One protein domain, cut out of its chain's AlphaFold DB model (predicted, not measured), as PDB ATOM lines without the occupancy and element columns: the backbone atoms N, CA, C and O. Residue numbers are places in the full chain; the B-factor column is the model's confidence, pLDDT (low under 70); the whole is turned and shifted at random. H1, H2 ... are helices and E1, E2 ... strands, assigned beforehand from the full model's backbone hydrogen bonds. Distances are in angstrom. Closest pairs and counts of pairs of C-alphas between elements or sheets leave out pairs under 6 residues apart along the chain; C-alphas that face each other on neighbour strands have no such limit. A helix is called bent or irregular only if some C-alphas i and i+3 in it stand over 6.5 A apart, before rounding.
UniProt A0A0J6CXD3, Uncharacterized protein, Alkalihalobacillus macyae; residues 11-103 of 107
ATOM      1  N   LEU A  11     -65.774 -30.720 -20.791       86.50
ATOM      2  CA  LEU A  11     -65.619 -31.617 -21.931       86.50
ATOM      3  C   LEU A  11     -64.360 -31.286 -22.754       86.50
ATOM      4  O   LEU A  11     -63.618 -32.194 -23.120       86.50
ATOM      5  N   ASP A  12     -64.072 -30.003 -22.988       86.00
ATOM      6  CA  ASP A  12     -62.850 -29.569 -23.684       86.00
ATOM      7  C   ASP A  12     -61.593 -29.948 -22.888       86.00
ATOM      8  O   ASP A  12     -60.598 -30.399 -23.450       86.00
ATOM      9  N   ALA A  13     -61.645 -29.832 -21.558       87.56
ATOM     10  CA  ALA A  13     -60.542 -30.251 -20.697       87.56
ATOM     11  C   ALA A  13     -60.337 -31.774 -20.726       87.56
ATOM     12  O   ALA A  13     -59.208 -32.240 -20.860       87.56
ATOM     13  N   LEU A  14     -61.418 -32.557 -20.643       90.50
ATOM     14  CA  LEU A  14     -61.362 -34.021 -20.694       90.50
ATOM     15  C   LEU A  14     -60.862 -34.531 -22.049       90.50
ATOM     16  O   LEU A  14     -60.033 -35.440 -22.099       90.50
ATOM     17  N   THR A  15     -61.321 -33.924 -23.144       91.19
ATOM     18  CA  THR A  15     -60.858 -34.268 -24.495       91.19
ATOM     19  C   THR A  15     -59.384 -33.915 -24.675       91.19
ATOM     20  O   THR A  15     -58.613 -34.772 -25.107       91.19
ATOM     21  N   ALA A  16     -58.946 -32.730 -24.245       92.88
ATOM     22  CA  ALA A  16     -57.531 -32.360 -24.258       92.88
ATOM     23  C   ALA A  16     -56.666 -33.323 -23.425       92.88
ATOM     24  O   ALA A  16     -55.614 -33.762 -23.894       92.88
ATOM     25  N   LEU A  17     -57.121 -33.715 -22.229       92.06
ATOM     26  CA  LEU A  17     -56.399 -34.664 -21.375       92.06
ATOM     27  C   LEU A  17     -56.301 -36.054 -22.016       92.06
ATOM     28  O   LEU A  17     -55.262 -36.703 -21.923       92.06
ATOM     29  N   SER A  18     -57.367 -36.500 -22.688       92.94
ATOM     30  CA  SER A  18     -57.389 -37.783 -23.397       92.94
ATOM     31  C   SER A  18     -56.443 -37.800 -24.601       92.94
ATOM     32  O   SER A  18     -55.751 -38.786 -24.839       92.94
ATOM     33  N   LEU A  19     -56.337 -36.687 -25.329       94.81
ATOM     34  CA  LEU A  19     -55.378 -36.557 -26.423       94.81
ATOM     35  C   LEU A  19     -53.943 -36.540 -25.885       94.81
ATOM     36  O   LEU A  19     -53.073 -37.226 -26.419       94.81
ATOM     37  N   LEU A  20     -53.700 -35.814 -24.791       94.44
ATOM     38  CA  LEU A  20     -52.398 -35.770 -24.130       94.44
ATOM     39  C   LEU A  20     -51.968 -37.152 -23.616       94.44
ATOM     40  O   LEU A  20     -50.798 -37.520 -23.737       94.44
ATOM     41  N   SER A  21     -52.889 -37.938 -23.056       93.75
ATOM     42  CA  SER A  21     -52.565 -39.271 -22.540       93.75
ATOM     43  C   SER A  21     -52.198 -40.237 -23.668       93.75
ATOM     44  O   SER A  21     -51.196 -40.940 -23.561       93.75
ATOM     45  N   VAL A  22     -52.915 -40.206 -24.793       94.88
ATOM     46  CA  VAL A  22     -52.592 -41.022 -25.976       94.88
ATOM     47  C   VAL A  22     -51.239 -40.620 -26.574       94.88
ATOM     48  O   VAL A  22     -50.400 -41.476 -26.869       94.88
ATOM     49  N   LEU A  23     -50.985 -39.317 -26.710       93.94
ATOM     50  CA  LEU A  23     -49.706 -38.816 -27.216       93.94
ATOM     51  C   LEU A  23     -48.546 -39.177 -26.283       93.94
ATOM     52  O   LEU A  23     -47.527 -39.684 -26.742       93.94
ATOM     53  N   SER A  24     -48.696 -39.000 -24.972       92.69
ATOM     54  CA  SER A  24     -47.634 -39.360 -24.026       92.69
ATOM     55  C   SER A  24     -47.364 -40.868 -24.009       92.69
ATOM     56  O   SER A  24     -46.200 -41.269 -24.063       92.69
ATOM     57  N   ALA A  25     -48.406 -41.706 -24.046       93.00
ATOM     58  CA  ALA A  25     -48.272 -43.160 -24.113       93.00
ATOM     59  C   ALA A  25     -47.525 -43.638 -25.369       93.00
ATOM     60  O   ALA A  25     -46.778 -44.611 -25.299       93.00
ATOM     61  N   SER A  26     -47.684 -42.948 -26.503       90.62
ATOM     62  CA  SER A  26     -46.966 -43.287 -27.742       90.62
ATOM     63  C   SER A  26     -45.508 -42.808 -27.761       90.62
ATOM     64  O   SER A  26     -44.648 -43.494 -28.313       90.62
ATOM     65  N   VAL A  27     -45.198 -41.672 -27.130       94.00
ATOM     66  CA  VAL A  27     -43.836 -41.102 -27.113       94.00
ATOM     67  C   VAL A  27     -42.927 -41.794 -26.092       94.00
ATOM     68  O   VAL A  27     -41.735 -41.968 -26.348       94.00
ATOM     69  N   LEU A  28     -43.474 -42.228 -24.953       91.44
ATOM     70  CA  LEU A  28     -42.744 -42.918 -23.882       91.44
ATOM     71  C   LEU A  28     -41.877 -44.109 -24.346       91.44
ATOM     72  O   LEU A  28     -40.684 -44.108 -24.034       91.44
ATOM     73  N   PRO A  29     -42.397 -45.106 -25.093       89.56
ATOM     74  CA  PRO A  29     -41.584 -46.245 -25.528       89.56
ATOM     75  C   PRO A  29     -40.461 -45.824 -26.483       89.56
ATOM     76  O   PRO A  29     -39.358 -46.362 -26.427       89.56
ATOM     77  N   LEU A  30     -40.719 -44.822 -27.323       90.00
ATOM     78  CA  LEU A  30     -39.747 -44.274 -28.268       90.00
ATOM     79  C   LEU A  30     -38.601 -43.572 -27.530       90.00
ATOM     80  O   LEU A  30     -37.429 -43.785 -27.839       90.00
ATOM     81  N   TYR A  31     -38.936 -42.791 -26.503       89.81
ATOM     82  CA  TYR A  31     -37.954 -42.160 -25.630       89.81
ATOM     83  C   TYR A  31     -37.101 -43.197 -24.886       89.81
ATOM     84  O   TYR A  31     -35.876 -43.074 -24.858       89.81
ATOM     85  N   ALA A  32     -37.730 -44.241 -24.335       88.12
ATOM     86  CA  ALA A  32     -37.027 -45.321 -23.647       88.12
ATOM     87  C   ALA A  32     -36.024 -46.033 -24.573       88.12
ATOM     88  O   ALA A  32     -34.863 -46.198 -24.202       88.12
ATOM     89  N   HIS A  33     -36.437 -46.360 -25.802       88.19
ATOM     90  CA  HIS A  33     -35.570 -47.006 -26.789       88.19
ATOM     91  C   HIS A  33     -34.350 -46.144 -27.143       88.19
ATOM     92  O   HIS A  33     -33.216 -46.616 -27.128       88.19
ATOM     93  N   VAL A  34     -34.557 -44.852 -27.422       89.56
ATOM     94  CA  VAL A  34     -33.455 -43.931 -27.746       89.56
ATOM     95  C   VAL A  34     -32.495 -43.775 -26.566       89.56
ATOM     96  O   VAL A  34     -31.280 -43.681 -26.761       89.56
ATOM     97  N   TYR A  35     -33.015 -43.730 -25.340       87.88
ATOM     98  CA  TYR A  35     -32.184 -43.618 -24.147       87.88
ATOM     99  C   TYR A  35     -31.303 -44.859 -23.951       87.88
ATOM    100  O   TYR A  35     -30.108 -44.724 -23.677       87.88
ATOM    101  N   GLU A  36     -31.862 -46.049 -24.168       86.31
ATOM    102  CA  GLU A  36     -31.124 -47.313 -24.128       86.31
ATOM    103  C   GLU A  36     -30.022 -47.364 -25.196       86.31
ATOM    104  O   GLU A  36     -28.871 -47.686 -24.909       86.31
ATOM    105  N   GLU A  37     -30.319 -46.978 -26.438       86.69
ATOM    106  CA  GLU A  37     -29.293 -46.945 -27.484       86.69
ATOM    107  C   GLU A  37     -28.156 -45.976 -27.153       86.69
ATOM    108  O   GLU A  37     -26.981 -46.288 -27.369       86.69
ATOM    109  N   ARG A  38     -28.483 -44.810 -26.584       88.44
ATOM    110  CA  ARG A  38     -27.484 -43.819 -26.177       88.44
ATOM    111  C   ARG A  38     -26.575 -44.327 -25.066       88.44
ATOM    112  O   ARG A  38     -25.381 -44.020 -25.113       88.44
ATOM    113  N   SER A  39     -27.094 -45.077 -24.092       86.44
ATOM    114  CA  SER A  39     -26.254 -45.655 -23.037       86.44
ATOM    115  C   SER A  39     -25.290 -46.687 -23.623       86.44
ATOM    116  O   SER A  39     -24.086 -46.590 -23.404       86.44
ATOM    117  N   ILE A  40     -25.769 -47.581 -24.490       87.19
ATOM    118  CA  ILE A  40     -24.927 -48.590 -25.149       87.19
ATOM    119  C   ILE A  40     -23.820 -47.941 -25.986       87.19
ATOM    120  O   ILE A  40     -22.668 -48.375 -25.943       87.19
ATOM    121  N   ILE A  41     -24.146 -46.898 -26.757       88.50
ATOM    122  CA  ILE A  41     -23.160 -46.176 -27.572       88.50
ATOM    123  C   ILE A  41     -22.103 -45.516 -26.682       88.50
ATOM    124  O   ILE A  41     -20.916 -45.549 -27.020       88.50
ATOM    125  N   ARG A  42     -22.514 -44.935 -25.548       90.00
ATOM    126  CA  ARG A  42     -21.599 -44.324 -24.579       90.00
ATOM    127  C   ARG A  42     -20.628 -45.358 -24.015       90.00
ATOM    128  O   ARG A  42     -19.426 -45.167 -24.171       90.00
ATOM    129  N   GLU A  43     -21.124 -46.466 -23.476       90.00
ATOM    130  CA  GLU A  43     -20.267 -47.508 -22.894       90.00
ATOM    131  C   GLU A  43     -19.353 -48.144 -23.949       90.00
ATOM    132  O   GLU A  43     -18.174 -48.384 -23.707       90.00
ATOM    133  N   ARG A  44     -19.838 -48.330 -25.184       89.88
ATOM    134  CA  ARG A  44     -19.002 -48.821 -26.291       89.88
ATOM    135  C   ARG A  44     -17.858 -47.862 -26.625       89.88
ATOM    136  O   ARG A  44     -16.742 -48.306 -26.914       89.88
ATOM    137  N   LYS A  45     -18.126 -46.554 -26.613       91.50
ATOM    138  CA  LYS A  45     -17.102 -45.524 -26.817       91.50
ATOM    139  C   LYS A  45     -16.071 -45.577 -25.693       91.50
ATOM    140  O   LYS A  45     -14.877 -45.566 -25.981       91.50
ATOM    141  N   GLU A  46     -16.516 -45.676 -24.444       91.81
ATOM    142  CA  GLU A  46     -15.628 -45.776 -23.285       91.81
ATOM    143  C   GLU A  46     -14.769 -47.043 -23.322       91.81
ATOM    144  O   GLU A  46     -13.547 -46.935 -23.242       91.81
ATOM    145  N   ALA A  47     -15.367 -48.209 -23.586       90.75
ATOM    146  CA  ALA A  47     -14.651 -49.469 -23.789       90.75
ATOM    147  C   ALA A  47     -13.544 -49.337 -24.844       90.75
ATOM    148  O   ALA A  47     -12.432 -49.821 -24.656       90.75
ATOM    149  N   THR A  48     -13.838 -48.662 -25.959       90.69
ATOM    150  CA  THR A  48     -12.880 -48.473 -27.059       90.69
ATOM    151  C   THR A  48     -11.723 -47.557 -26.656       90.69
ATOM    152  O   THR A  48     -10.582 -47.816 -27.031       90.69
ATOM    153  N   ILE A  49     -12.003 -46.502 -25.885       92.06
ATOM    154  CA  ILE A  49     -10.975 -45.592 -25.364       92.06
ATOM    155  C   ILE A  49     -10.056 -46.338 -24.396       92.06
ATOM    156  O   ILE A  49      -8.841 -46.295 -24.574       92.06
ATOM    157  N   LEU A  50     -10.629 -47.065 -23.431       91.31
ATOM    158  CA  LEU A  50      -9.862 -47.856 -22.467       91.31
ATOM    159  C   LEU A  50      -9.028 -48.927 -23.169       91.31
ATOM    160  O   LEU A  50      -7.838 -49.059 -22.906       91.31
ATOM    161  N   LEU A  51      -9.623 -49.637 -24.130       90.62
ATOM    162  CA  LEU A  51      -8.906 -50.607 -24.949       90.62
ATOM    163  C   LEU A  51      -7.734 -49.957 -25.688       90.62
ATOM    164  O   LEU A  51      -6.666 -50.548 -25.758       90.62
ATOM    165  N   GLY A  52      -7.914 -48.758 -26.244       89.12
ATOM    166  CA  GLY A  52      -6.847 -48.020 -26.916       89.12
ATOM    167  C   GLY A  52      -5.714 -47.620 -25.974       89.12
ATOM    168  O   GLY A  52      -4.551 -47.800 -26.329       89.12
ATOM    169  N   GLN A  53      -6.052 -47.124 -24.784       89.25
ATOM    170  CA  GLN A  53      -5.084 -46.754 -23.755       89.25
ATOM    171  C   GLN A  53      -4.253 -47.969 -23.325       89.25
ATOM    172  O   GLN A  53      -3.036 -47.966 -23.480       89.25
ATOM    173  N   PHE A  54      -4.915 -49.039 -22.891       87.94
ATOM    174  CA  PHE A  54      -4.246 -50.247 -22.419       87.94
ATOM    175  C   PHE A  54      -3.500 -50.999 -23.517       87.94
ATOM    176  O   PHE A  54      -2.479 -51.624 -23.258       87.94
ATOM    177  N   TRP A  55      -3.978 -50.930 -24.759       87.88
ATOM    178  CA  TRP A  55      -3.238 -51.468 -25.895       87.88
ATOM    179  C   TRP A  55      -1.927 -50.706 -26.109       87.88
ATOM    180  O   TRP A  55      -0.905 -51.333 -26.355       87.88
ATOM    181  N   ASN A  56      -1.934 -49.374 -25.989       84.75
ATOM    182  CA  ASN A  56      -0.715 -48.575 -26.109       84.75
ATOM    183  C   ASN A  56       0.249 -48.846 -24.945       84.75
ATOM    184  O   ASN A  56       1.431 -49.036 -25.200       84.75
ATOM    185  N   GLU A  57      -0.245 -48.913 -23.706       84.62
ATOM    186  CA  GLU A  57       0.565 -49.256 -22.524       84.62
ATOM    187  C   GLU A  57       1.215 -50.643 -22.679       84.62
ATOM    188  O   GLU A  57       2.413 -50.803 -22.455       84.62
ATOM    189  N   LEU A  58       0.461 -51.630 -23.172       82.69
ATOM    190  CA  LEU A  58       0.971 -52.979 -23.421       82.69
ATOM    191  C   LEU A  58       2.016 -53.024 -24.548       82.69
ATOM    192  O   LEU A  58       2.972 -53.791 -24.468       82.69
ATOM    193  N   VAL A  59       1.835 -52.238 -25.614       81.56
ATOM    194  CA  VAL A  59       2.735 -52.241 -26.781       81.56
ATOM    195  C   VAL A  59       3.997 -51.412 -26.550       81.56
ATOM    196  O   VAL A  59       5.060 -51.813 -27.013       81.56
ATOM    197  N   LEU A  60       3.879 -50.259 -25.892       80.31
ATOM    198  CA  LEU A  60       4.959 -49.277 -25.762       80.31
ATOM    199  C   LEU A  60       5.723 -49.404 -24.445       80.31
ATOM    200  O   LEU A  60       6.930 -49.182 -24.429       80.31
ATOM    201  N   GLU A  61       5.031 -49.731 -23.353       78.00
ATOM    202  CA  GLU A  61       5.609 -49.762 -22.003       78.00
ATOM    203  C   GLU A  61       5.764 -51.190 -21.456       78.00
ATOM    204  O   GLU A  61       6.255 -51.361 -20.344       78.00
ATOM    205  N   GLU A  62       5.333 -52.211 -22.212       72.44
ATOM    206  CA  GLU A  62       5.256 -53.624 -21.791       72.44
ATOM    207  C   GLU A  62       4.441 -53.846 -20.497       72.44
ATOM    208  O   GLU A  62       4.530 -54.889 -19.841       72.44
ATOM    209  N   ASN A  63       3.587 -52.882 -20.143       76.88
ATOM    210  CA  ASN A  63       2.755 -52.941 -18.952       76.88
ATOM    211  C   ASN A  63       1.516 -53.807 -19.208       76.88
ATOM    212  O   ASN A  63       0.753 -53.588 -20.151       76.88
ATOM    213  N   LYS A  64       1.286 -54.807 -18.346       75.00
ATOM    214  CA  LYS A  64       0.072 -55.628 -18.427       75.00
ATOM    215  C   LYS A  64      -1.144 -54.809 -17.988       75.00
ATOM    216  O   LYS A  64      -1.107 -54.234 -16.898       75.00
ATOM    217  N   PRO A  65      -2.235 -54.803 -18.774       76.25
ATOM    218  CA  PRO A  65      -3.447 -54.111 -18.378       76.25
ATOM    219  C   PRO A  65      -4.063 -54.739 -17.122       76.25
ATOM    220  O   PRO A  65      -3.890 -55.938 -16.877       76.25
ATOM    221  N   PRO A  66      -4.812 -53.954 -16.332       80.19
ATOM    222  CA  PRO A  66      -5.561 -54.483 -15.204       80.19
ATOM    223  C   PRO A  66      -6.607 -55.487 -15.701       80.19
ATOM    224  O   PRO A  66      -7.231 -55.287 -16.742       80.19
ATOM    225  N   ASN A  67      -6.830 -56.561 -14.939       79.44
ATOM    226  CA  ASN A  67      -7.837 -57.569 -15.289       79.44
ATOM    227  C   ASN A  67      -9.249 -56.963 -15.348       79.44
ATOM    228  O   ASN A  67     -10.064 -57.373 -16.175       79.44
ATOM    229  N   GLU A  68      -9.531 -55.986 -14.482       84.88
ATOM    230  CA  GLU A  68     -10.828 -55.327 -14.366       84.88
ATOM    231  C   GLU A  68     -10.665 -53.836 -14.068       84.88
ATOM    232  O   GLU A  68      -9.769 -53.426 -13.326       84.88
ATOM    233  N   GLN A  69     -11.561 -53.026 -14.623       84.00
ATOM    234  CA  GLN A  69     -11.681 -51.610 -14.316       84.00
ATOM    235  C   GLN A  69     -13.156 -51.245 -14.181       84.00
ATOM    236  O   GLN A  69     -13.960 -51.562 -15.055       84.00
ATOM    237  N   VAL A  70     -13.516 -50.570 -13.092       84.12
ATOM    238  CA  VAL A  70     -14.883 -50.086 -12.871       84.12
ATOM    239  C   VAL A  70     -14.938 -48.608 -13.212       84.12
ATOM    240  O   VAL A  70     -14.149 -47.815 -12.695       84.12
ATOM    241  N   LYS A  71     -15.867 -48.229 -14.087       82.12
ATOM    242  CA  LYS A  71     -16.111 -46.832 -14.438       82.12
ATOM    243  C   LYS A  71     -17.596 -46.622 -14.698       82.12
ATOM    244  O   LYS A  71     -18.200 -47.408 -15.418       82.12
ATOM    245  N   ASN A  72     -18.169 -45.568 -14.113       79.75
ATOM    246  CA  ASN A  72     -19.598 -45.246 -14.217       79.75
ATOM    247  C   ASN A  72     -20.517 -46.440 -13.876       79.75
ATOM    248  O   ASN A  72     -21.473 -46.705 -14.597       79.75
ATOM    249  N   ASP A  73     -20.192 -47.182 -12.812       82.25
ATOM    250  CA  ASP A  73     -20.889 -48.407 -12.378       82.25
ATOM    251  C   ASP A  73     -20.895 -49.567 -13.397       82.25
ATOM    252  O   ASP A  73     -21.602 -50.559 -13.217       82.25
ATOM    253  N   VAL A  74     -20.066 -49.490 -14.444       84.69
ATOM    254  CA  VAL A  74     -19.849 -50.567 -15.415       84.69
ATOM    255  C   VAL A  74     -18.467 -51.176 -15.205       84.69
ATOM    256  O   VAL A  74     -17.453 -50.475 -15.157       84.69
ATOM    257  N   THR A  75     -18.422 -52.505 -15.096       86.44
ATOM    258  CA  THR A  75     -17.169 -53.263 -15.012       86.44
ATOM    259  C   THR A  75     -16.690 -53.645 -16.408       86.44
ATOM    260  O   THR A  75     -17.384 -54.330 -17.164       86.44
ATOM    261  N   TYR A  76     -15.472 -53.225 -16.725       88.75
ATOM    262  CA  TYR A  76     -14.743 -53.551 -17.939       88.75
ATOM    263  C   TYR A  76     -13.692 -54.608 -17.615       88.75
ATOM    264  O   TYR A  76     -12.767 -54.349 -16.849       88.75
ATOM    265  N   THR A  77     -13.819 -55.796 -18.195       88.75
ATOM    266  CA  THR A  77     -12.851 -56.886 -18.019       88.75
ATOM    267  C   THR A  77     -11.945 -56.970 -19.238       88.75
ATOM    268  O   THR A  77     -12.438 -57.049 -20.367       88.75
ATOM    269  N   PHE A  78     -10.634 -57.005 -19.019       88.75
ATOM    270  CA  PHE A  78      -9.641 -57.124 -20.082       88.75
ATOM    271  C   PHE A  78      -9.097 -58.546 -20.138       88.75
ATOM    272  O   PHE A  78      -8.763 -59.147 -19.119       88.75
ATOM    273  N   LYS A  79      -9.027 -59.107 -21.344       86.75
ATOM    274  CA  LYS A  79      -8.454 -60.432 -21.593       86.75
ATOM    275  C   LYS A  79      -7.622 -60.404 -22.856       86.75
ATOM    276  O   LYS A  79      -8.060 -59.894 -23.886       86.75
ATOM    277  N   GLU A  80      -6.446 -61.003 -22.786       84.06
ATOM    278  CA  GLU A  80      -5.650 -61.296 -23.966       84.06
ATOM    279  C   GLU A  80      -6.080 -62.655 -24.534       84.06
ATOM    280  O   GLU A  80      -6.067 -63.667 -23.834       84.06
ATOM    281  N   ILE A  81      -6.520 -62.678 -25.793       82.81
ATOM    282  CA  ILE A  81      -6.991 -63.887 -26.475       82.81
ATOM    283  C   ILE A  81      -6.306 -63.957 -27.834       82.81
ATOM    284  O   ILE A  81      -6.539 -63.106 -28.691       82.81
ATOM    285  N   SER A  82      -5.485 -64.987 -28.052       79.06
ATOM    286  CA  SER A  82      -4.853 -65.266 -29.351       79.06
ATOM    287  C   SER A  82      -4.155 -64.039 -29.963       79.06
ATOM    288  O   SER A  82      -4.400 -63.701 -31.122       79.06
ATOM    289  N   ASN A  83      -3.308 -63.361 -29.178       81.56
ATOM    290  CA  ASN A  83      -2.562 -62.169 -29.603       81.56
ATOM    291  C   ASN A  83      -3.461 -60.960 -29.954       81.56
ATOM    292  O   ASN A  83      -3.160 -60.133 -30.819       81.56
ATOM    293  N   LYS A  84      -4.622 -60.876 -29.301       84.69
ATOM    294  CA  LYS A  84      -5.538 -59.736 -29.352       84.69
ATOM    295  C   LYS A  84      -5.860 -59.316 -27.929       84.69
ATOM    296  O   LYS A  84      -6.167 -60.165 -27.095       84.69
ATOM    297  N   LEU A  85      -5.857 -58.016 -27.671       87.44
ATOM    298  CA  LEU A  85      -6.398 -57.472 -26.434       87.44
ATOM    299  C   LEU A  85      -7.904 -57.276 -26.616       87.44
ATOM    300  O   LEU A  85      -8.334 -56.628 -27.572       87.44
ATOM    301  N   CYS A  86      -8.700 -57.852 -25.725       89.44
ATOM    302  CA  CYS A  86     -10.152 -57.755 -25.736       89.44
ATOM    303  C   CYS A  86     -10.653 -57.102 -24.449       89.44
ATOM    304  O   CYS A  86     -10.191 -57.436 -23.362       89.44
ATOM    305  N   VAL A  87     -11.638 -56.220 -24.582       92.25
ATOM    306  CA  VAL A  87     -12.412 -55.667 -23.470       92.25
ATOM    307  C   VAL A  87     -13.837 -56.200 -23.546       92.25
ATOM    308  O   VAL A  87     -14.458 -56.194 -24.613       92.25
ATOM    309  N   SER A  88     -14.356 -56.680 -22.421       89.75
ATOM    310  CA  SER A  88     -15.739 -57.125 -22.281       89.75
ATOM    311  C   SER A  88     -16.463 -56.325 -21.213       89.75
ATOM    312  O   SER A  88     -15.909 -56.103 -20.139       89.75
ATOM    313  N   PHE A  89     -17.700 -55.935 -21.498       89.62
ATOM    314  CA  PHE A  89     -18.545 -55.176 -20.580       89.62
ATOM    315  C   PHE A  89     -20.017 -55.582 -20.739       89.62
ATOM    316  O   PHE A  89     -20.428 -56.118 -21.778       89.62
ATOM    317  N   GLN A  90     -20.806 -55.352 -19.691       84.56
ATOM    318  CA  GLN A  90     -22.242 -55.623 -19.650       84.56
ATOM    319  C   GLN A  90     -23.019 -54.316 -19.530       84.56
ATOM    320  O   GLN A  90     -22.728 -53.502 -18.662       84.56
ATOM    321  N   VAL A  91     -24.035 -54.144 -20.378       78.69
ATOM    322  CA  VAL A  91     -24.974 -53.018 -20.296       78.69
ATOM    323  C   VAL A  91     -26.374 -53.582 -20.434       78.69
ATOM    324  O   VAL A  91     -26.763 -54.011 -21.520       78.69
ATOM    325  N   ALA A  92     -27.135 -53.607 -19.340       69.75
ATOM    326  CA  ALA A  92     -28.533 -54.014 -19.393       69.75
ATOM    327  C   ALA A  92     -29.304 -53.122 -20.389       69.75
ATOM    328  O   ALA A  92     -29.081 -51.909 -20.398       69.75
ATOM    329  N   PRO A  93     -30.202 -53.677 -21.225       65.62
ATOM    330  CA  PRO A  93     -30.639 -55.076 -21.332       65.62
ATOM    331  C   PRO A  93     -29.856 -55.919 -22.364       65.62
ATOM    332  O   PRO A  93     -30.211 -57.075 -22.611       65.62
ATOM    333  N   LYS A  94     -28.809 -55.378 -23.002       64.12
ATOM    334  CA  LYS A  94     -28.042 -56.086 -24.041       64.12
ATOM    335  C   LYS A  94     -26.941 -56.978 -23.451       64.12
ATOM    336  O   LYS A  94     -26.380 -56.738 -22.386       64.12
ATOM    337  N   ARG A  95     -26.655 -58.067 -24.174       65.62
ATOM    338  CA  ARG A  95     -25.672 -59.106 -23.808       65.62
ATOM    339  C   ARG A  95     -24.256 -58.536 -23.661       65.62
ATOM    340  O   ARG A  95     -23.956 -57.465 -24.188       65.62
ATOM    341  N   ASN A  96     -23.378 -59.321 -23.028       77.44
ATOM    342  CA  ASN A  96     -21.936 -59.069 -22.950       77.44
ATOM    343  C   ASN A  96     -21.402 -58.650 -24.318       77.44
ATOM    344  O   ASN A  96     -21.405 -59.439 -25.265       77.44
ATOM    345  N   THR A  97     -20.948 -57.407 -24.407       82.94
ATOM    346  CA  THR A  97     -20.311 -56.896 -25.612       82.94
ATOM    347  C   THR A  97     -18.814 -57.083 -25.455       82.94
ATOM    348  O   THR A  97     -18.253 -56.748 -24.414       82.94
ATOM    349  N   VAL A  98     -18.176 -57.642 -26.481       87.25
ATOM    350  CA  VAL A  98     -16.726 -57.850 -26.516       87.25
ATOM    351  C   VAL A  98     -16.159 -57.074 -27.694       87.25
ATOM    352  O   VAL A  98     -16.643 -57.198 -28.819       87.25
ATOM    353  N   ILE A  99     -15.138 -56.265 -27.433       88.56
ATOM    354  CA  ILE A  99     -14.408 -55.502 -28.445       88.56
ATOM    355  C   ILE A  99     -12.951 -55.932 -28.368       88.56
ATOM    356  O   ILE A  99     -12.359 -55.890 -27.296       88.56
ATOM    357  N   CYS A 100     -12.375 -56.338 -29.496       89.00
ATOM    358  CA  CYS A 100     -11.000 -56.823 -29.560       89.00
ATOM    359  C   CYS A 100     -10.166 -56.009 -30.545       89.00
ATOM    360  O   CYS A 100     -10.662 -55.583 -31.590       89.00
ATOM    361  N   ARG A 101      -8.876 -55.872 -30.243       86.94
ATOM    362  CA  ARG A 101      -7.868 -55.255 -31.106       86.94
ATOM    363  C   ARG A 101      -6.644 -56.161 -31.206       86.94
ATOM    364  O   ARG A 101      -6.181 -56.684 -30.199       86.94
ATOM    365  N   SER A 102      -6.126 -56.359 -32.419       84.62
ATOM    366  CA  SER A 102      -4.925 -57.167 -32.662       84.62
ATOM    367  C   SER A 102      -3.678 -56.520 -32.075       84.62
ATOM    368  O   SER A 102      -3.500 -55.307 -32.199       84.62
ATOM    369  N   LEU A 103      -2.816 -57.322 -31.456       79.25
ATOM    370  CA  LEU A 103      -1.495 -56.889 -31.012       79.25
ATOM    371  C   LEU A 103      -0.512 -56.923 -32.192       79.25
ATOM    372  O   LEU A 103      -0.655 -57.756 -33.092       79.25
TER     373      LEU A 103
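AT A GLANCE: This is residues 11 to 103 of the 107 residues of an uncharacterized protein of Alkalihalobacillus macyae (UniProt A0A0J6CXD3). One very long helix, H1, bent once, sticks out with residues 11 to 35 as a free arm, while its later arm H1b packs along one face of a small, strongly twisted antiparallel sheet whose other face is bare. The 93 printed residues hold H1, then E1, E2, E3 and E4, which form a meander, each strand the antiparallel neighbour of the one before, in the order E1 - E2 - E3 - E4. The class is mixed, helices and strands; the whole is extended, a rod of 74 by 20 by 17 A, with a radius of gyration of the C-alphas of 21.0 A.

IN THESE COORDINATES: H1, residues 11 to 60, was assigned as one helix by its hydrogen bonds but is bent, with C-alphas 26 and 29 6.5 A apart. H1a, residues 11 to 26, begins at C-alpha 11 (-65.619, -31.617, -21.931) and is 22.8 A long; H1b, residues 29 to 60, is 46.6 A long. E1 is residues 68 to 71, E2 residues 74 to 81, 21.6 A, E3 residues 84 to 91, 22.5 A, and E4 residues 94 to 102, 24.7 A, ending at C-alpha 102 (-4.925, -57.167, -32.662).

HOW THE PARTS SIT: H1a and H1b stand at a shallow tilt of 30 degrees. H1a is not on the sheet. H1b is on it, two layers with the helix on one face, at a height over the sheet of 8.3 A. It lies over E2 and E3 and only just over E4, with 3 C-alphas, and runs along the strands, at 26 degrees to E3 on the local plane. The closest C-alphas of H1b and E3 are those of Leu 51 and Val 87, 6.3 A. In the hairpin E1 and E2, N 69 and O 76 are 2.9 A apart; in E2 and E3, also a hairpin, N 79 and O 86 are 2.9 A apart; in the hairpin E3 and E4, N 87 and O 99 are 2.8 A apart. Every O i to N i+4 pair in H1a and H1b is within hydrogen-bond range.

THE WHOLE: The C-alphas of Leu 11 and Glu 62, the two farthest apart, are 74.2 A apart. The printed part has no cut and no long link. Residues 92 to 95 are under pLDDT 70.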